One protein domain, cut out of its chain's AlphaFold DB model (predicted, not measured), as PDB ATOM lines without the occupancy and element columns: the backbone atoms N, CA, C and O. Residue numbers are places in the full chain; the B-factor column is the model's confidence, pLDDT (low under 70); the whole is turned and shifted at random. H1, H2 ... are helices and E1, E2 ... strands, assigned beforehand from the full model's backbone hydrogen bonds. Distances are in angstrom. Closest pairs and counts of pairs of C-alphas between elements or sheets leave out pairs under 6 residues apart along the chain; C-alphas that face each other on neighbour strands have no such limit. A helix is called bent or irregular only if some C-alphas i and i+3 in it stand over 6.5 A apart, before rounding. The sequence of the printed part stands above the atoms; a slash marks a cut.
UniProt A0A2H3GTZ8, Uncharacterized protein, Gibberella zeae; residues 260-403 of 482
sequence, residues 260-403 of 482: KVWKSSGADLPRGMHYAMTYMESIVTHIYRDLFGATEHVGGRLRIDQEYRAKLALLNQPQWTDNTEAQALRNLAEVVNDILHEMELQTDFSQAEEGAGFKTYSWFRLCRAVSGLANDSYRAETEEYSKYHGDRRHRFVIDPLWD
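AT A GLANCE: This is residues 260 to 403 of the 482 residues of an uncharacterized protein of Gibberella zeae (UniProt A0A2H3GTZ8). Four helices run nearly lengthwise along one another: H1, H3 and H4 make a three-helix bundle, and H2 packs along H3. Near one end of the bundle the short strands E1 and E2 pair side by side, and H5 extends beyond H4 there; residues 294 to 300, in the link from H1 to H2, stick out. The 144 printed residues hold, in order, E1, H1, H2, H3, H4, H5 and E2; the sheet, E1 then E2, is parallel, and the class is mostly helix. The whole is elongated, 56 by 33 by 27 A, and only just loose, close to compact, with a radius of gyration of the C-alphas of 17.9 A.

IN THESE COORDINATES: Residues 260 to 275 hold no named element. Strand E1, residues 276 to 279, begins at C-alpha 276 (65.751, 34.341, 74.875). Helix H1 is residues 280 to 292, 18.1 A, and H2 residues 304 to 315, 16.3 A. H3, residues 323 to 345, is 32.9 A long, from C-alpha 323 at (70.602, 51.071, 80.105). H4, residues 352 to 374, is 32.8 A long; it has a kink of 32 degrees near residue 368 and is irregular, with C-alphas 369 and 372 7.6 A apart. H5 is residues 376 to 389, 20.0 A. E2, residues 394 to 397, ends at C-alpha 397 (64.473, 43.599, 71.026).

HOW THE PARTS SIT: H3 and H4 form a helical hairpin and touch, closest at the C-alphas of Ala 328 and Val 370, 4.8 A, at a shallow tilt of 11 degrees, opposite ways. H1 touches H4, closest at the C-alphas of Val 284 and Leu 366, 6.2 A, and is close but not clearly touching H3, at 8.0 A between the C-alphas of Leu 291 and Leu 340. H2 and H3 form another helical hairpin, closest at the C-alphas of Asp 305 and Asn 337, 5.7 A; H1 and H2 are apart. H5 is close but not clearly touching H4, closest at the C-alphas of Leu 373 and Arg 379, 7.5 A, at a tilt of 37 degrees, only just steep. E1 and E2 are parallel at 22 degrees, with N 278 and O 395 at 2.8 A and N 397 and O 278 at 2.9 A within hydrogen-bond range. With H1 to H5 between them, they form a strand-helix-strand unit, two parallel neighbour strands joined through helices. Every O i to N i+4 pair is within hydrogen-bond range in H1, H2 and H3; H4 has 15 of 19 and H5 9 of 10.

THE WHOLE: The two C-alphas farthest apart, those of Ser 350 and Tyr 388, are 56.6 A apart. The printed part has no cut, and the link from H1 to H2, 11 residues, is long. Mean pLDDT of the printed part is 81.4; residues 265 to 269, 293 to 303 and 346 to 355 of the model are under 70.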
ATOM      1  N   LYS A 260      79.042  32.059  75.573       85.81
ATOM      2  CA  LYS A 260      79.208  31.378  74.266       85.81
ATOM      3  C   LYS A 260      78.488  30.028  74.167       85.81
ATOM      4  O   LYS A 260      78.263  29.521  73.068       85.81
ATOM      5  N   VAL A 261      78.173  29.426  75.313       83.94
ATOM      6  CA  VAL A 261      77.488  28.130  75.396       83.94
ATOM      7  C   VAL A 261      75.977  28.252  75.252       83.94
ATOM      8  O   VAL A 261      75.326  27.244  74.978       83.94
ATOM      9  N   TRP A 262      75.412  29.453  75.403       87.19
ATOM     10  CA  TRP A 262      73.972  29.616  75.306       87.19
ATOM     11  C   TRP A 262      73.478  29.484  73.880       87.19
ATOM     12  O   TRP A 262      74.162  29.826  72.913       87.19
ATOM     13  N   LYS A 263      72.262  28.959  73.757       80.50
ATOM     14  CA  LYS A 263      71.606  28.733  72.473       80.50
ATOM     15  C   LYS A 263      70.169  29.216  72.532       80.50
ATOM     16  O   LYS A 263      69.508  29.091  73.560       80.50
ATOM     17  N   SER A 264      69.669  29.717  71.410       72.56
ATOM     18  CA  SER A 264      68.271  30.126  71.285       72.56
ATOM     19  C   SER A 264      67.326  28.941  71.332       72.56
ATOM     20  O   SER A 264      66.170  29.126  71.652       72.56
ATOM     21  N   SER A 265      67.762  27.732  70.985       68.31
ATOM     22  CA  SER A 265      66.894  26.558  70.943       68.31
ATOM     23  C   SER A 265      67.694  25.262  71.062       68.31
ATOM     24  O   SER A 265      68.900  25.235  70.822       68.31
ATOM     25  N   GLY A 266      67.006  24.187  71.449       61.00
ATOM     26  CA  GLY A 266      67.574  22.849  71.597       61.00
ATOM     27  C   GLY A 266      66.842  22.081  72.690       61.00
ATOM     28  O   GLY A 266      66.827  22.502  73.847       61.00
ATOM     29  N   ALA A 267      66.193  20.978  72.318       55.91
ATOM     30  CA  ALA A 267      65.381  20.194  73.247       55.91
ATOM     31  C   ALA A 267      66.215  19.441  74.289       55.91
ATOM     32  O   ALA A 267      65.753  19.269  75.414       55.91
ATOM     33  N   ASP A 268      67.443  19.071  73.922       62.44
ATOM     34  CA  ASP A 268      68.376  18.331  74.779       62.44
ATOM     35  C   ASP A 268      69.277  19.257  75.605       62.44
ATOM     36  O   ASP A 268      70.118  18.801  76.378       62.44
ATOM     37  N   LEU A 269      69.122  20.576  75.448       69.25
ATOM     38  CA  LEU A 269      69.887  21.530  76.232       69.25
ATOM     39  C   LEU A 269      69.408  21.510  77.690       69.25
ATOM     40  O   LEU A 269      68.197  21.602  77.942       69.25
ATOM     41  N   PRO A 270      70.338  21.446  78.660       73.50
ATOM     42  CA  PRO A 270      70.007  21.585  80.070       73.50
ATOM     43  C   PRO A 270      69.248  22.887  80.346       73.50
ATOM     44  O   PRO A 270      69.481  23.905  79.688       73.50
ATOM     45  N   ARG A 271      68.356  22.870  81.349       74.50
ATOM     46  CA  ARG A 271      67.705  24.100  81.827       74.50
ATOM     47  C   ARG A 271      68.777  25.128  82.163       74.50
ATOM     48  O   ARG A 271      69.767  24.813  82.818       74.50
ATOM     49  N   GLY A 272      68.558  26.354  81.710       74.94
ATOM     50  CA  GLY A 272      69.512  27.430  81.912       74.94
ATOM     51  C   GLY A 272      70.700  27.446  80.946       74.94
ATOM     52  O   GLY A 272      71.645  28.190  81.164       74.94
ATOM     53  N   MET A 273      70.658  26.690  79.853       80.50
ATOM     54  CA  MET A 273      71.577  26.899  78.724       80.50
ATOM     55  C   MET A 273      70.912  27.650  77.567       80.50
ATOM     56  O   MET A 273      71.519  27.860  76.517       80.50
ATOM     57  N   HIS A 274      69.661  28.070  77.747       82.19
ATOM     58  CA  HIS A 274      68.913  28.809  76.745       82.19
ATOM     59  C   HIS A 274      69.029  30.311  76.966       82.19
ATOM     60  O   HIS A 274      68.862  30.785  78.096       82.19
ATOM     61  N   TYR A 275      69.236  31.046  75.874       86.81
ATOM     62  CA  TYR A 275      68.948  32.474  75.850       86.81
ATOM     63  C   TYR A 275      67.572  32.741  75.236       86.81
ATOM     64  O   TYR A 275      67.019  31.896  74.528       86.81
ATOM     65  N   ALA A 276      67.005  33.918  75.495       87.12
ATOM     66  CA  ALA A 276      65.751  34.341  74.875       87.12
ATOM     67  C   ALA A 276      65.770  35.813  74.461       87.12
ATOM     68  O   ALA A 276      66.495  36.630  75.020       87.12
ATOM     69  N   MET A 277      64.920  36.158  73.499       88.12
ATOM     70  CA  MET A 277      64.668  37.539  73.096       88.12
ATOM     71  C   MET A 277      63.184  37.839  73.260       88.12
ATOM     72  O   MET A 277      62.339  37.042  72.845       88.12
ATOM     73  N   THR A 278      62.871  38.970  73.886       89.75
ATOM     74  CA  THR A 278      61.498  39.461  74.039       89.75
ATOM     75  C   THR A 278      61.247  40.596  73.070       89.75
ATOM     76  O   THR A 278      61.857  41.655  73.180       89.75
ATOM     77  N   TYR A 279      60.338  40.354  72.130       88.81
ATOM     78  CA  TYR A 279      59.970  41.319  71.106       88.81
ATOM     79  C   TYR A 279      59.028  42.378  71.681       88.81
ATOM     80  O   TYR A 279      57.939  42.057  72.165       88.81
ATOM     81  N   MET A 280      59.445  43.641  71.611       91.69
ATOM     82  CA  MET A 280      58.671  44.772  72.129       91.69
ATOM     83  C   MET A 280      57.393  45.031  71.327       91.69
ATOM     84  O   MET A 280      56.417  45.484  71.916       91.69
ATOM     85  N   GLU A 281      57.359  44.665  70.039       88.31
ATOM     86  CA  GLU A 281      56.147  44.664  69.199       88.31
ATOM     87  C   GLU A 281      54.970  43.988  69.911       88.31
ATOM     88  O   GLU A 281      53.877  44.552  70.012       88.31
ATOM     89  N   SER A 282      55.195  42.770  70.421       84.00
ATOM     90  CA  SER A 282      54.157  41.983  71.084       84.00
ATOM     91  C   SER A 282      53.654  42.714  72.327       84.00
ATOM     92  O   SER A 282      52.443  42.857  72.496       84.00
ATOM     93  N   ILE A 283      54.559  43.250  73.151       88.19
ATOM     94  CA  ILE A 283      54.210  43.978  74.380       88.19
ATOM     95  C   ILE A 283      53.398  45.236  74.047       88.19
ATOM     96  O   ILE A 283      52.300  45.403  74.576       88.19
ATOM     97  N   VAL A 284      53.901  46.080  73.142       89.94
ATOM     98  CA  VAL A 284      53.242  47.324  72.711       89.94
ATOM     99  C   VAL A 284      51.856  47.035  72.141       89.94
ATOM    100  O   VAL A 284      50.879  47.665  72.543       89.94
ATOM    101  N   THR A 285      51.735  46.018  71.286       85.12
ATOM    102  CA  THR A 285      50.441  45.627  70.711       85.12
ATOM    103  C   THR A 285      49.461  45.130  71.772       85.12
ATOM    104  O   THR A 285      48.278  45.461  71.711       85.12
ATOM    105  N   HIS A 286      49.917  44.342  72.752       81.81
ATOM    106  CA  HIS A 286      49.044  43.855  73.824       81.81
ATOM    107  C   HIS A 286      48.576  44.989  74.735       81.81
ATOM    108  O   HIS A 286      47.403  45.008  75.094       81.81
ATOM    109  N   ILE A 287      49.459  45.935  75.071       85.25
ATOM    110  CA  ILE A 287      49.102  47.143  75.827       85.25
ATOM    111  C   ILE A 287      48.037  47.935  75.071       85.25
ATOM    112  O   ILE A 287      46.985  48.235  75.628       85.25
ATOM    113  N   TYR A 288      48.279  48.223  73.790       84.81
ATOM    114  CA  TYR A 288      47.350  48.990  72.968       84.81
ATOM    115  C   TYR A 288      45.973  48.314  72.867       84.81
ATOM    116  O   TYR A 288      44.940  48.951  73.070       84.81
ATOM    117  N   ARG A 289      45.945  46.996  72.621       79.56
ATOM    118  CA  ARG A 289      44.698  46.213  72.577       79.56
ATOM    119  C   ARG A 289      43.965  46.183  73.911       79.56
ATOM    120  O   ARG A 289      42.742  46.169  73.912       79.56
ATOM    121  N   ASP A 290      44.682  46.149  75.024       77.38
ATOM    122  CA  ASP A 290      44.064  46.137  76.346       77.38
ATOM    123  C   ASP A 290      43.477  47.510  76.719       77.38
ATOM    124  O   ASP A 290      42.400  47.566  77.307       77.38
ATOM    125  N   LEU A 291      44.137  48.600  76.304       79.94
ATOM    126  CA  LEU A 291      43.663  49.978  76.468       79.94
ATOM    127  C   LEU A 291      42.431  50.295  75.603       79.94
ATOM    128  O   LEU A 291      41.496  50.936  76.083       79.94
ATOM    129  N   PHE A 292      42.425  49.865  74.335       77.25
ATOM    130  CA  PHE A 292      41.479  50.364  73.322       77.25
ATOM    131  C   PHE A 292      40.653  49.299  72.590       77.25
ATOM    132  O   PHE A 292      39.739  49.650  71.838       77.25
ATOM    133  N   GLY A 293      40.989  48.018  72.736       63.03
ATOM    134  CA  GLY A 293      40.402  46.926  71.964       63.03
ATOM    135  C   GLY A 293      39.089  46.375  72.527       63.03
ATOM    136  O   GLY A 293      38.780  46.495  73.708       63.03
ATOM    137  N   ALA A 294      38.346  45.683  71.656       46.62
ATOM    138  CA  ALA A 294      37.110  44.951  71.946       46.62
ATOM    139  C   ALA A 294      37.347  43.540  72.529       46.62
ATOM    140  O   ALA A 294      36.582  42.612  72.258       46.62
ATOM    141  N   THR A 295      38.419  43.317  73.296       44.81
ATOM    142  CA  THR A 295      38.470  42.098  74.116       44.81
ATOM    143  C   THR A 295      37.325  42.188  75.119       44.81
ATOM    144  O   THR A 295      37.254  43.146  75.874       44.81
ATOM    145  N   GLU A 296      36.397  41.226  75.113       37.06
ATOM    146  CA  GLU A 296      35.352  41.124  76.139       37.06
ATOM    147  C   GLU A 296      36.021  40.907  77.507       37.06
ATOM    148  O   GLU A 296      36.282  39.781  77.941       37.06
ATOM    149  N   HIS A 297      36.368  42.002  78.186       41.12
ATOM    150  CA  HIS A 297      36.962  41.969  79.513       41.12
ATOM    151  C   HIS A 297      35.906  41.506  80.517       41.12
ATOM    152  O   HIS A 297      35.072  42.278  80.989       41.12
ATOM    153  N   VAL A 298      35.972  40.237  80.916       39.12
ATOM    154  CA  VAL A 298      35.207  39.735  82.064       39.12
ATOM    155  C   VAL A 298      35.887  40.221  83.353       39.12
ATOM    156  O   VAL A 298      36.619  39.475  84.005       39.12
ATOM    157  N   GLY A 299      35.697  41.500  83.696       39.34
ATOM    158  CA  GLY A 299      36.088  42.061  84.995       39.34
ATOM    159  C   GLY A 299      36.802  43.416  84.966       39.34
ATOM    160  O   GLY A 299      37.981  43.467  85.319       39.34
ATOM    161  N   GLY A 300      36.047  44.480  84.652       43.03
ATOM    162  CA  GLY A 300      36.325  45.888  84.993       43.03
ATOM    163  C   GLY A 300      37.545  46.551  84.334       43.03
ATOM    164  O   GLY A 300      38.475  45.875  83.900       43.03
ATOM    165  N   ARG A 301      37.550  47.897  84.298       48.38
ATOM    166  CA  ARG A 301      38.706  48.704  83.854       48.38
ATOM    167  C   ARG A 301      39.938  48.336  84.695       48.38
ATOM    168  O   ARG A 301      39.868  48.264  85.925       48.38
ATOM    169  N   LEU A 302      41.035  48.005  84.022       53.28
ATOM    170  CA  LEU A 302      42.243  47.452  84.625       53.28
ATOM    171  C   LEU A 302      43.109  48.521  85.304       53.28
ATOM    172  O   LEU A 302      43.265  49.622  84.799       53.28
ATOM    173  N   ARG A 303      43.768  48.122  86.398       63.22
ATOM    174  CA  ARG A 303      44.928  48.810  86.993       63.22
ATOM    175  C   ARG A 303      46.229  48.358  86.315       63.22
ATOM    176  O   ARG A 303      47.127  47.833  86.978       63.22
ATOM    177  N   ILE A 304      46.282  48.412  84.981       71.88
ATOM    178  CA  ILE A 304      47.470  47.954  84.240       71.88
ATOM    179  C   ILE A 304      48.702  48.793  84.585       71.88
ATOM    180  O   ILE A 304      49.801  48.253  84.625       71.88
ATOM    181  N   ASP A 305      48.524  50.078  84.897       71.06
ATOM    182  CA  ASP A 305      49.584  50.989  85.329       71.06
ATOM    183  C   ASP A 305      50.330  50.448  86.554       71.06
ATOM    184  O   ASP A 305      51.561  50.421  86.576       71.06
ATOM    185  N   GLN A 306      49.596  49.954  87.557       79.50
ATOM    186  CA  GLN A 306      50.173  49.431  88.796       79.50
ATOM    187  C   GLN A 306      50.964  48.151  88.530       79.50
ATOM    188  O   GLN A 306      52.081  47.998  89.027       79.50
ATOM    189  N   GLU A 307      50.414  47.252  87.712       83.06
ATOM    190  CA  GLU A 307      51.083  46.003  87.341       83.06
ATOM    191  C   GLU A 307      52.333  46.265  86.487       83.06
ATOM    192  O   GLU A 307      53.383  45.679  86.748       83.06
ATOM    193  N   TYR A 308      52.274  47.177  85.510       81.19
ATOM    194  CA  TYR A 308      53.438  47.539  84.695       81.19
ATOM    195  C   TYR A 308      54.515  48.261  85.501       81.19
ATOM    196  O   TYR A 308      55.689  47.922  85.359       81.19
ATOM    197  N   ARG A 309      54.148  49.180  86.401       85.50
ATOM    198  CA  ARG A 309      55.102  49.809  87.330       85.50
ATOM    199  C   ARG A 309      55.785  48.776  88.221       85.50
ATOM    200  O   ARG A 309      57.000  48.836  88.400       85.50
ATOM    201  N   ALA A 310      55.036  47.804  88.740       89.81
ATOM    202  CA  ALA A 310      55.604  46.725  89.543       89.81
ATOM    203  C   ALA A 310      56.559  45.835  88.724       89.81
ATOM    204  O   ALA A 310      57.632  45.485  89.214       89.81
ATOM    205  N   LYS A 311      56.221  45.511  87.469       92.44
ATOM    206  CA  LYS A 311      57.112  44.767  86.558       92.44
ATOM    207  C   LYS A 311      58.377  45.553  86.219       92.44
ATOM    208  O   LYS A 311      59.469  44.993  86.264       92.44
ATOM    209  N   LEU A 312      58.243  46.848  85.941       90.69
ATOM    210  CA  LEU A 312      59.367  47.745  85.684       90.69
ATOM    211  C   LEU A 312      60.309  47.813  86.887       90.69
ATOM    212  O   LEU A 312      61.514  47.687  86.711       90.69
ATOM    213  N   ALA A 313      59.781  47.952  88.105       91.62
ATOM    214  CA  ALA A 313      60.602  47.992  89.315       91.62
ATOM    215  C   ALA A 313      61.457  46.723  89.498       91.62
ATOM    216  O   ALA A 313      62.556  46.793  90.046       91.62
ATOM    217  N   LEU A 314      60.968  45.573  89.022       93.62
ATOM    218  CA  LEU A 314      61.720  44.322  89.027       93.62
ATOM    219  C   LEU A 314      62.801  44.293  87.938       93.62
ATOM    220  O   LEU A 314      63.901  43.838  88.213       93.62
ATOM    221  N   LEU A 315      62.500  44.768  86.726       93.88
ATOM    222  CA  LEU A 315      63.413  44.703  85.575       93.88
ATOM    223  C   LEU A 315      64.446  45.831  85.534       93.88
ATOM    224  O   LEU A 315      65.506  45.645  84.947       93.88
ATOM    225  N   ASN A 316      64.178  46.971  86.172       90.25
ATOM    226  CA  ASN A 316      65.058  48.146  86.218       90.25
ATOM    227  C   ASN A 316      66.237  47.964  87.198       90.25
ATOM    228  O   ASN A 316      66.624  48.889  87.911       90.25
ATOM    229  N   GLN A 317      66.770  46.747  87.278       90.62
ATOM    230  CA  GLN A 317      67.980  46.416  88.018       90.62
ATOM    231  C   GLN A 317      69.075  46.056  87.003       90.62
ATOM    232  O   GLN A 317      68.763  45.378  86.018       90.62
ATOM    233  N   PRO A 318      70.347  46.427  87.246       91.06
ATOM    234  CA  PRO A 318      71.441  46.210  86.291       91.06
ATOM    235  C   PRO A 318      71.663  44.751  85.881       91.06
ATOM    236  O   PRO A 318      72.223  44.492  84.831       91.06
ATOM    237  N   GLN A 319      71.223  43.798  86.703       92.88
ATOM    238  CA  GLN A 319      71.305  42.360  86.436       92.88
ATOM    239  C   GLN A 319      70.245  41.852  85.430       92.88
ATOM    240  O   GLN A 319      70.367  40.763  84.861       92.88
ATOM    241  N   TRP A 320      69.176  42.624  85.194       93.94
ATOM    242  CA  TRP A 320      68.056  42.215  84.337       93.94
ATOM    243  C   TRP A 320      67.969  42.991  83.024       93.94
ATOM    244  O   TRP A 320      67.492  42.445  82.035       93.94
ATOM    245  N   THR A 321      68.412  44.243  82.988       93.50
ATOM    246  CA  THR A 321      68.354  45.076  81.782       93.50
ATOM    247  C   THR A 321      69.619  45.902  81.631       93.50
ATOM    248  O   THR A 321      70.235  46.291  82.623       93.50
ATOM    249  N   ASP A 322      70.002  46.181  80.384       91.62
ATOM    250  CA  ASP A 322      70.964  47.254  80.126       91.62
ATOM    251  C   ASP A 322      70.288  48.635  80.162       91.62
ATOM    252  O   ASP A 322      69.071  48.760  80.303       91.62
ATOM    253  N   ASN A 323      71.088  49.694  80.026       91.62
ATOM    254  CA  ASN A 323      70.602  51.071  80.105       91.62
ATOM    255  C   ASN A 323      69.572  51.426  79.019       91.62
ATOM    256  O   ASN A 323      68.625  52.164  79.306       91.62
ATOM    257  N   THR A 324      69.742  50.925  77.794       92.94
ATOM    258  CA  THR A 324      68.850  51.210  76.662       92.94
ATOM    259  C   THR A 324      67.522  50.478  76.841       92.94
ATOM    260  O   THR A 324      66.458  51.089  76.723       92.94
ATOM    261  N   GLU A 325      67.573  49.198  77.216       94.88
ATOM    262  CA  GLU A 325      66.404  48.386  77.571       94.88
ATOM    263  C   GLU A 325      65.642  49.000  78.753       94.88
ATOM    264  O   GLU A 325      64.427  49.200  78.677       94.88
ATOM    265  N   ALA A 326      66.348  49.380  79.821       94.06
ATOM    266  CA  ALA A 326      65.765  50.019  80.996       94.06
ATOM    267  C   ALA A 326      65.089  51.355  80.655       94.06
ATOM    268  O   ALA A 326      64.001  51.645  81.157       94.06
ATOM    269  N   GLN A 327      65.706  52.180  79.799       95.19
ATOM    270  CA  GLN A 327      65.114  53.444  79.353       95.19
ATOM    271  C   GLN A 327      63.851  53.211  78.517       95.19
ATOM    272  O   GLN A 327      62.845  53.875  78.762       95.19
ATOM    273  N   ALA A 328      63.867  52.253  77.587       94.94
ATOM    274  CA  ALA A 328      62.693  51.914  76.784       94.94
ATOM    275  C   ALA A 328      61.521  51.432  77.658       94.94
ATOM    276  O   ALA A 328      60.383  51.863  77.467       94.94
ATOM    277  N   LEU A 329      61.791  50.590  78.663       94.31
ATOM    278  CA  LEU A 329      60.770  50.128  79.608       94.31
ATOM    279  C   LEU A 329      60.233  51.261  80.500       94.31
ATOM    280  O   LEU A 329      59.031  51.293  80.767       94.31
ATOM    281  N   ARG A 330      61.093  52.194  80.941       94.50
ATOM    282  CA  ARG A 330      60.679  53.391  81.698       94.50
ATOM    283  C   ARG A 330      59.765  54.287  80.866       94.50
ATOM    284  O   ARG A 330      58.649  54.556  81.301       94.50
ATOM    285  N   ASN A 331      60.192  54.638  79.652       95.12
ATOM    286  CA  ASN A 331      59.396  55.437  78.718       95.12
ATOM    287  C   ASN A 331      58.032  54.789  78.456       95.12
ATOM    288  O   ASN A 331      57.006  55.463  78.452       95.12
ATOM    289  N   LEU A 332      58.008  53.467  78.251       93.62
ATOM    290  CA  LEU A 332      56.770  52.743  77.978       93.62
ATOM    291  C   LEU A 332      55.804  52.813  79.169       93.62
ATOM    292  O   LEU A 332      54.615  53.044  78.976       93.62
ATOM    293  N   ALA A 333      56.303  52.643  80.396       91.06
ATOM    294  CA  ALA A 333      55.477  52.736  81.598       91.06
ATOM    295  C   ALA A 333      54.935  54.155  81.841       91.06
ATOM    296  O   ALA A 333      53.789  54.300  82.267       91.06
ATOM    297  N   GLU A 334      55.740  55.185  81.567       92.38
ATOM    298  CA  GLU A 334      55.322  56.592  81.633       92.38
ATOM    299  C   GLU A 334      54.204  56.873  80.625       92.38
ATOM    300  O   GLU A 334      53.123  57.304  81.020       92.38
ATOM    301  N   VAL A 335      54.398  56.492  79.358       93.31
ATOM    302  CA  VAL A 335      53.379  56.653  78.309       93.31
ATOM    303  C   VAL A 335      52.075  55.933  78.659       93.31
ATOM    304  O   VAL A 335      51.003  56.505  78.480       93.31
ATOM    305  N   VAL A 336      52.133  54.703  79.183       90.38
ATOM    306  CA  VAL A 336      50.925  53.972  79.612       90.38
ATOM    307  C   VAL A 336      50.188  54.715  80.723       90.38
ATOM    308  O   VAL A 336      48.963  54.816  80.681       90.38
ATOM    309  N   ASN A 337      50.916  55.236  81.713       88.75
ATOM    310  CA  ASN A 337      50.317  56.008  82.794       88.75
ATOM    311  C   ASN A 337      49.654  57.293  82.280       88.75
ATOM    312  O   ASN A 337      48.550  57.614  82.710       88.75
ATOM    313  N   ASP A 338      50.307  58.002  81.364       90.12
ATOM    314  CA  ASP A 338      49.779  59.244  80.803       90.12
ATOM    315  C   ASP A 338      48.515  58.993  79.976       90.12
ATOM    316  O   ASP A 338      47.512  59.673  80.176       90.12
ATOM    317  N   ILE A 339      48.522  57.964  79.116       89.00
ATOM    318  CA  ILE A 339      47.342  57.567  78.334       89.00
ATOM    319  C   ILE A 339      46.172  57.246  79.270       89.00
ATOM    320  O   ILE A 339      45.066  57.731  79.056       89.00
ATOM    321  N   LEU A 340      46.399  56.462  80.327       84.81
ATOM    322  CA  LEU A 340      45.347  56.131  81.294       84.81
ATOM    323  C   LEU A 340      44.820  57.365  82.024       84.81
ATOM    324  O   LEU A 340      43.614  57.482  82.216       84.81
ATOM    325  N   HIS A 341      45.705  58.286  82.405       85.56
ATOM    326  CA  HIS A 341      45.301  59.534  83.041       85.56
ATOM    327  C   HIS A 341      44.431  60.387  82.105       85.56
ATOM    328  O   HIS A 341      43.373  60.865  82.510       85.56
ATOM    329  N   GLU A 342      44.822  60.517  80.837       86.31
ATOM    330  CA  GLU A 342      44.035  61.211  79.811       86.31
ATOM    331  C   GLU A 342      42.674  60.519  79.579       86.31
ATOM    332  O   GLU A 342      41.648  61.198  79.508       86.31
ATOM    333  N   MET A 343      42.627  59.179  79.581       80.50
ATOM    334  CA  MET A 343      41.378  58.403  79.511       80.50
ATOM    335  C   MET A 343      40.459  58.597  80.726       80.50
ATOM    336  O   MET A 343      39.242  58.467  80.599       80.50
ATOM    337  N   GLU A 344      41.009  58.840  81.917       76.69
ATOM    338  CA  GLU A 344      40.228  59.116  83.131       76.69
ATOM    339  C   GLU A 344      39.646  60.533  83.132       76.69
ATOM    340  O   GLU A 344      38.535  60.740  83.623       76.69
ATOM    341  N   LEU A 345      40.385  61.496  82.577       75.81
ATOM    342  CA  LEU A 345      39.958  62.890  82.460       75.81
ATOM    343  C   LEU A 345      38.899  63.094  81.369       75.81
ATOM    344  O   LEU A 345      38.058  63.985  81.491       75.81
ATOM    345  N   GLN A 346      38.914  62.273  80.319       66.75
ATOM    346  CA  GLN A 346      37.918  62.312  79.251       66.75
ATOM    347  C   GLN A 346      36.679  61.489  79.637       66.75
ATOM    348  O   GLN A 346      36.621  60.269  79.475       66.75
ATOM    349  N   THR A 347      35.653  62.163  80.166       53.38
ATOM    350  CA  THR A 347      34.391  61.530  80.591       53.38
ATOM    351  C   THR A 347      33.488  61.068  79.443       53.38
ATOM    352  O   THR A 347      32.623  60.228  79.680       53.38
ATOM    353  N   ASP A 348      33.700  61.546  78.213       52.69
ATOM    354  CA  ASP A 348      32.843  61.254  77.058       52.69
ATOM    355  C   ASP A 348      33.652  60.775  75.839       52.69
ATOM    356  O   ASP A 348      33.882  61.499  74.880       52.69
ATOM    357  N   PHE A 349      33.995  59.483  75.813       52.06
ATOM    358  CA  PHE A 349      34.412  58.776  74.584       52.06
ATOM    359  C   PHE A 349      33.260  58.606  73.564       52.06
ATOM    360  O   PHE A 349      33.352  57.802  72.637       52.06
ATOM    361  N   SER A 350      32.138  59.303  73.766       43.53
ATOM    362  CA  SER A 350      30.914  59.200  72.973       43.53
ATOM    363  C   SER A 350      30.988  59.959  71.643       43.53
ATOM    364  O   SER A 350      30.183  59.682  70.753       43.53
ATOM    365  N   GLN A 351      31.975  60.845  71.456       45.03
ATOM    366  CA  GLN A 351      32.283  61.427  70.148       45.03
ATOM    367  C   GLN A 351      33.307  60.553  69.414       45.03
ATOM    368  O   GLN A 351      34.481  60.487  69.776       45.03
ATOM    369  N   ALA A 352      32.840  59.845  68.383       53.44
ATOM    370  CA  ALA A 352      33.615  58.839  67.654       53.44
ATOM    371  C   ALA A 352      34.921  59.376  67.027       53.44
ATOM    372  O   ALA A 352      35.882  58.619  66.906       53.44
ATOM    373  N   GLU A 353      34.977  60.666  66.669       51.56
ATOM    374  CA  GLU A 353      36.146  61.298  66.036       51.56
ATOM    375  C   GLU A 353      37.254  61.664  67.039       51.56
ATOM    376  O   GLU A 353      38.415  61.315  66.815       51.56
ATOM    377  N   GLU A 354      36.920  62.277  68.184       52.91
ATOM    378  CA  GLU A 354      37.907  62.594  69.236       52.91
ATOM    379  C   GLU A 354      38.542  61.313  69.808       52.91
ATOM    380  O   GLU A 354      39.754  61.245  70.032       52.91
ATOM    381  N   GLY A 355      37.743  60.249  69.950       66.25
ATOM    382  CA  GLY A 355      38.225  58.936  70.378       66.25
ATOM    383  C   GLY A 355      39.142  58.241  69.360       66.25
ATOM    384  O   GLY A 355      40.023  57.480  69.766       66.25
ATOM    385  N   ALA A 356      38.967  58.489  68.058       71.38
ATOM    386  CA  ALA A 356      39.816  57.919  67.009       71.38
ATOM    387  C   ALA A 356      41.191  58.606  66.961       71.38
ATOM    388  O   ALA A 356      42.215  57.921  66.992       71.38
ATOM    389  N   GLY A 357      41.228  59.944  67.000       78.81
ATOM    390  CA  GLY A 357      42.487  60.699  67.043       78.81
ATOM    391  C   GLY A 357      43.336  60.362  68.276       78.81
ATOM    392  O   GLY A 357      44.546  60.143  68.166       78.81
ATOM    393  N   PHE A 358      42.698  60.219  69.443       83.75
ATOM    394  CA  PHE A 358      43.377  59.810  70.676       83.75
ATOM    395  C   PHE A 358      43.980  58.398  70.593       83.75
ATOM    396  O   PHE A 358      45.112  58.179  71.037       83.75
ATOM    397  N   LYS A 359      43.260  57.443  69.992       83.88
ATOM    398  CA  LYS A 359      43.742  56.072  69.750       83.88
ATOM    399  C   LYS A 359      44.986  56.060  68.862       83.88
ATOM    400  O   LYS A 359      46.006  55.487  69.251       83.88
ATOM    401  N   THR A 360      44.936  56.750  67.726       83.69
ATOM    402  CA  THR A 360      46.072  56.866  66.799       83.69
ATOM    403  C   THR A 360      47.286  57.495  67.478       83.69
ATOM    404  O   THR A 360      48.398  56.964  67.408       83.69
ATOM    405  N   TYR A 361      47.079  58.595  68.206       89.81
ATOM    406  CA  TYR A 361      48.157  59.266  68.930       89.81
ATOM    407  C   TYR A 361      48.759  58.375  70.029       89.81
ATOM    408  O   TYR A 361      49.978  58.324  70.205       89.81
ATOM    409  N   SER A 362      47.921  57.606  70.726       91.44
ATOM    410  CA  SER A 362      48.358  56.649  71.745       91.44
ATOM    411  C   SER A 362      49.202  55.512  71.160       91.44
ATOM    412  O   SER A 362      50.213  55.144  71.760       91.44
ATOM    413  N   TRP A 363      48.849  54.988  69.980       91.56
ATOM    414  CA  TRP A 363      49.676  54.006  69.264       91.56
ATOM    415  C   TRP A 363      51.072  54.563  68.966       91.56
ATOM    416  O   TRP A 363      52.073  53.948  69.342       91.56
ATOM    417  N   PHE A 364      51.141  55.769  68.392       94.00
ATOM    418  CA  PHE A 364      52.409  56.451  68.124       94.00
ATOM    419  C   PHE A 364      53.272  56.590  69.386       94.00
ATOM    420  O   PHE A 364      54.443  56.206  69.371       94.00
ATOM    421  N   ARG A 365      52.703  57.086  70.496       95.50
ATOM    422  CA  ARG A 365      53.445  57.275  71.756       95.50
ATOM    423  C   ARG A 365      54.030  55.964  72.282       95.50
ATOM    424  O   ARG A 365      55.186  55.940  72.704       95.50
ATOM    425  N   LEU A 366      53.260  54.873  72.234       94.75
ATOM    426  CA  LEU A 366      53.723  53.553  72.673       94.75
ATOM    427  C   LEU A 366      54.873  53.033  71.795       94.75
ATOM    428  O   LEU A 366      55.863  52.523  72.322       94.75
ATOM    429  N   CYS A 367      54.784  53.195  70.472       95.19
ATOM    430  CA  CYS A 367      55.859  52.824  69.549       95.19
ATOM    431  C   CYS A 367      57.109  53.691  69.756       95.19
ATOM    432  O   CYS A 367      58.227  53.174  69.831       95.19
ATOM    433  N   ARG A 368      56.937  55.008  69.920       95.69
ATOM    434  CA  ARG A 368      58.046  55.941  70.150       95.69
ATOM    435  C   ARG A 368      58.782  55.634  71.451       95.69
ATOM    436  O   ARG A 368      60.012  55.689  71.459       95.69
ATOM    437  N   ALA A 369      58.075  55.219  72.503       95.81
ATOM    438  CA  ALA A 369      58.681  54.846  73.780       95.81
ATOM    439  C   ALA A 369      59.760  53.753  73.650       95.81
ATOM    440  O   ALA A 369      60.752  53.782  74.381       95.81
ATOM    441  N   VAL A 370      59.592  52.827  72.699       95.44
ATOM    442  CA  VAL A 370      60.495  51.681  72.485       95.44
ATOM    443  C   VAL A 370      61.444  51.849  71.294       95.44
ATOM    444  O   VAL A 370      62.314  51.007  71.083       95.44
ATOM    445  N   SER A 371      61.318  52.940  70.536       94.50
ATOM    446  CA  SER A 371      62.073  53.206  69.298       94.50
ATOM    447  C   SER A 371      63.600  53.141  69.448       94.50
ATOM    448  O   SER A 371      64.285  52.723  68.519       94.50
ATOM    449  N   GLY A 372      64.146  53.462  70.627       92.62
ATOM    450  CA  GLY A 372      65.586  53.359  70.896       92.62
ATOM    451  C   GLY A 372      66.153  51.946  70.701       92.62
ATOM    452  O   GLY A 372      67.315  51.804  70.333       92.62
ATOM    453  N   LEU A 373      65.325  50.906  70.862       93.56
ATOM    454  CA  LEU A 373      65.711  49.508  70.637       93.56
ATOM    455  C   LEU A 373      65.728  49.110  69.152       93.56
ATOM    456  O   LEU A 373      66.297  48.076  68.808       93.56
ATOM    457  N   ALA A 374      65.101  49.903  68.279       91.25
ATOM    458  CA  ALA A 374      65.117  49.706  66.829       91.25
ATOM    459  C   ALA A 374      66.306  50.403  66.150       91.25
ATOM    460  O   ALA A 374      66.551  50.169  64.971       91.25
ATOM    461  N   ASN A 375      67.043  51.245  66.883       88.88
ATOM    462  CA  ASN A 375      68.162  52.018  66.356       88.88
ATOM    463  C   ASN A 375      69.289  51.100  65.844       88.88
ATOM    464  O   ASN A 375      69.760  50.215  66.563       88.88
ATOM    465  N   ASP A 376      69.760  51.357  64.622       86.56
ATOM    466  CA  ASP A 376      70.847  50.610  63.979       86.56
ATOM    467  C   ASP A 376      72.141  50.597  64.789       86.56
ATOM    468  O   ASP A 376      72.819  49.573  64.842       86.56
ATOM    469  N   SER A 377      72.457  51.698  65.473       86.81
ATOM    470  CA  SER A 377      73.656  51.800  66.310       86.81
ATOM    471  C   SER A 377      73.584  50.827  67.484       86.81
ATOM    472  O   SER A 377      74.508  50.047  67.696       86.81
ATOM    473  N   TYR A 378      72.449  50.791  68.191       88.00
ATOM    474  CA  TYR A 378      72.240  49.866  69.308       88.00
ATOM    475  C   TYR A 378      72.282  48.399  68.850       88.00
ATOM    476  O   TYR A 378      72.882  47.547  69.516       88.00
ATOM    477  N   ARG A 379      71.693  48.096  67.683       86.06
ATOM    478  CA  ARG A 379      71.758  46.754  67.083       86.06
ATOM    479  C   ARG A 379      73.196  46.357  66.752       86.06
ATOM    480  O   ARG A 379      73.635  45.288  67.175       86.06
ATOM    481  N   ALA A 380      73.933  47.227  66.065       88.06
ATOM    482  CA  ALA A 380      75.314  46.974  65.669       88.06
ATOM    483  C   ALA A 380      76.240  46.778  66.880       88.06
ATOM    484  O   ALA A 380      77.035  45.838  66.897       88.06
ATOM    485  N   GLU A 381      76.103  47.610  67.919       87.88
ATOM    486  CA  GLU A 381      76.849  47.465  69.176       87.88
ATOM    487  C   GLU A 381      76.575  46.112  69.841       87.88
ATOM    488  O   GLU A 381      77.499  45.401  70.246       87.88
ATOM    489  N   THR A 382      75.301  45.722  69.902       86.94
ATOM    490  CA  THR A 382      74.875  44.456  70.507       86.94
ATOM    491  C   THR A 382      75.410  43.246  69.736       86.94
ATOM    492  O   THR A 382      75.876  42.273  70.345       86.94
ATOM    493  N   GLU A 383      75.354  43.283  68.405       87.81
ATOM    494  CA  GLU A 383      75.881  42.227  67.538       87.81
ATOM    495  C   GLU A 383      77.401  42.104  67.658       87.81
ATOM    496  O   GLU A 383      77.917  40.995  67.814       87.81
ATOM    497  N   GLU A 384      78.120  43.228  67.630       89.44
ATOM    498  CA  GLU A 384      79.578  43.243  67.737       89.44
ATOM    499  C   GLU A 384      80.038  42.703  69.093       89.44
ATOM    500  O   GLU A 384      80.897  41.821  69.149       89.44
ATOM    501  N   TYR A 385      79.401  43.131  70.185       86.88
ATOM    502  CA  TYR A 385      79.691  42.614  71.522       86.88
ATOM    503  C   TYR A 385      79.453  41.095  71.619       86.88
ATOM    504  O   TYR A 385      80.287  40.351  72.153       86.88
ATOM    505  N   SER A 386      78.352  40.609  71.032       88.44
ATOM    506  CA  SER A 386      77.985  39.187  71.059       88.44
ATOM    507  C   SER A 386      78.999  38.298  70.320       88.44
ATOM    508  O   SER A 386      79.233  37.162  70.738       88.44
ATOM    509  N   LYS A 387      79.670  38.800  69.269       89.00
ATOM    510  CA  LYS A 387      80.705  38.040  68.532       89.00
ATOM    511  C   LYS A 387      81.885  37.639  69.422       89.00
ATOM    512  O   LYS A 387      82.380  36.515  69.317       89.00
ATOM    513  N   TYR A 388      82.337  38.528  70.308       87.69
ATOM    514  CA  TYR A 388      83.521  38.273  71.138       87.69
ATOM    515  C   TYR A 388      83.193  37.523  72.429       87.69
ATOM    516  O   TYR A 388      83.968  36.649  72.842       87.69
ATOM    517  N   HIS A 389      82.041  37.817  73.039       88.06
ATOM    518  CA  HIS A 389      81.686  37.353  74.385       88.06
ATOM    519  C   HIS A 389      80.614  36.248  74.411       88.06
ATOM    520  O   HIS A 389      80.514  35.520  75.400       88.06
ATOM    521  N   GLY A 390      79.902  36.029  73.303       89.06
ATOM    522  CA  GLY A 390      78.692  35.204  73.247       89.06
ATOM    523  C   GLY A 390      77.428  36.029  73.497       89.06
ATOM    524  O   GLY A 390      77.501  37.200  73.863       89.06
ATOM    525  N   ASP A 391      76.263  35.418  73.287       89.69
ATOM    526  CA  ASP A 391      74.979  36.092  73.492       89.69
ATOM    527  C   ASP A 391      74.716  36.393  74.971       89.69
ATOM    528  O   ASP A 391      75.222  35.704  75.860       89.69
ATOM    529  N   ARG A 392      73.879  37.406  75.223       91.00
ATOM    530  CA  ARG A 392      73.260  37.650  76.532       91.00
ATOM    531  C   ARG A 392      72.185  36.615  76.835       91.00
ATOM    532  O   ARG A 392      71.535  36.112  75.920       91.00
ATOM    533  N   ARG A 393      71.945  36.345  78.121       89.62
ATOM    534  CA  ARG A 393      70.964  35.341  78.554       89.62
ATOM    535  C   ARG A 393      69.569  35.776  78.135       89.62
ATOM    536  O   ARG A 393      68.778  34.955  77.691       89.62
ATOM    537  N   HIS A 394      69.270  37.066  78.231       92.50
ATOM    538  CA  HIS A 394      68.029  37.638  77.728       92.50
ATOM    539  C   HIS A 394      68.235  39.063  77.213       92.50
ATOM    540  O   HIS A 394      69.102  39.784  77.713       92.50
ATOM    541  N   ARG A 395      67.439  39.436  76.203       91.38
ATOM    542  CA  ARG A 395      67.366  40.796  75.654       91.38
ATOM    543  C   ARG A 395      65.933  41.211  75.334       91.38
ATOM    544  O   ARG A 395      65.122  40.378  74.903       91.38
ATOM    545  N   PHE A 396      65.654  42.504  75.455       92.81
ATOM    546  CA  PHE A 396      64.497  43.145  74.827       92.81
ATOM    547  C   PHE A 396      64.897  43.665  73.447       92.81
ATOM    548  O   PHE A 396      65.912  44.340  73.296       92.81
ATOM    549  N   VAL A 397      64.116  43.323  72.424       91.06
ATOM    550  CA  VAL A 397      64.473  43.599  71.026       91.06
ATOM    551  C   VAL A 397      63.278  44.088  70.223       91.06
ATOM    552  O   VAL A 397      62.120  43.860  70.583       91.06
ATOM    553  N   ILE A 398      63.575  44.716  69.092       91.31
ATOM    554  CA  ILE A 398      62.618  44.991  68.027       91.31
ATOM    555  C   ILE A 398      62.998  44.145  66.810       91.31
ATOM    556  O   ILE A 398      64.171  44.086  66.442       91.31
ATOM    557  N   ASP A 399      62.012  43.468  66.213       86.75
ATOM    558  CA  ASP A 399      62.222  42.748  64.956       86.75
ATOM    559  C   ASP A 399      62.562  43.769  63.853       86.75
ATOM    560  O   ASP A 399      61.810  44.730  63.680       86.75
ATOM    561  N   PRO A 400      63.670  43.604  63.107       85.56
ATOM    562  CA  PRO A 400      64.012  44.501  62.005       85.56
ATOM    563  C   PRO A 400      62.934  44.616  60.922       85.56
ATOM    564  O   PRO A 400      62.912  45.606  60.198       85.56
ATOM    565  N   LEU A 401      62.056  43.617  60.796       86.81
ATOM    566  CA  LEU A 401      60.949  43.611  59.842       86.81
ATOM    567  C   LEU A 401      59.667  44.240  60.401       86.81
ATOM    568  O   LEU A 401      58.689  44.370  59.663       86.81
ATOM    569  N   TRP A 402      59.636  44.597  61.687       88.69
ATOM    570  CA  TRP A 402      58.467  45.225  62.284       88.69
ATOM    571  C   TRP A 402      58.410  46.712  61.942       88.69
ATOM    572  O   TRP A 402      59.268  47.503  62.347       88.69
ATOM    573  N   ASP A 403      57.340  47.089  61.247       89.38
ATOM    574  CA  ASP A 403      56.935  48.474  61.065       89.38
ATOM    575  C   ASP A 403      55.550  48.687  61.712       89.38
ATOM    576  O   ASP A 403      54.539  48.176  61.207       89.38
TER     577      ASP A 403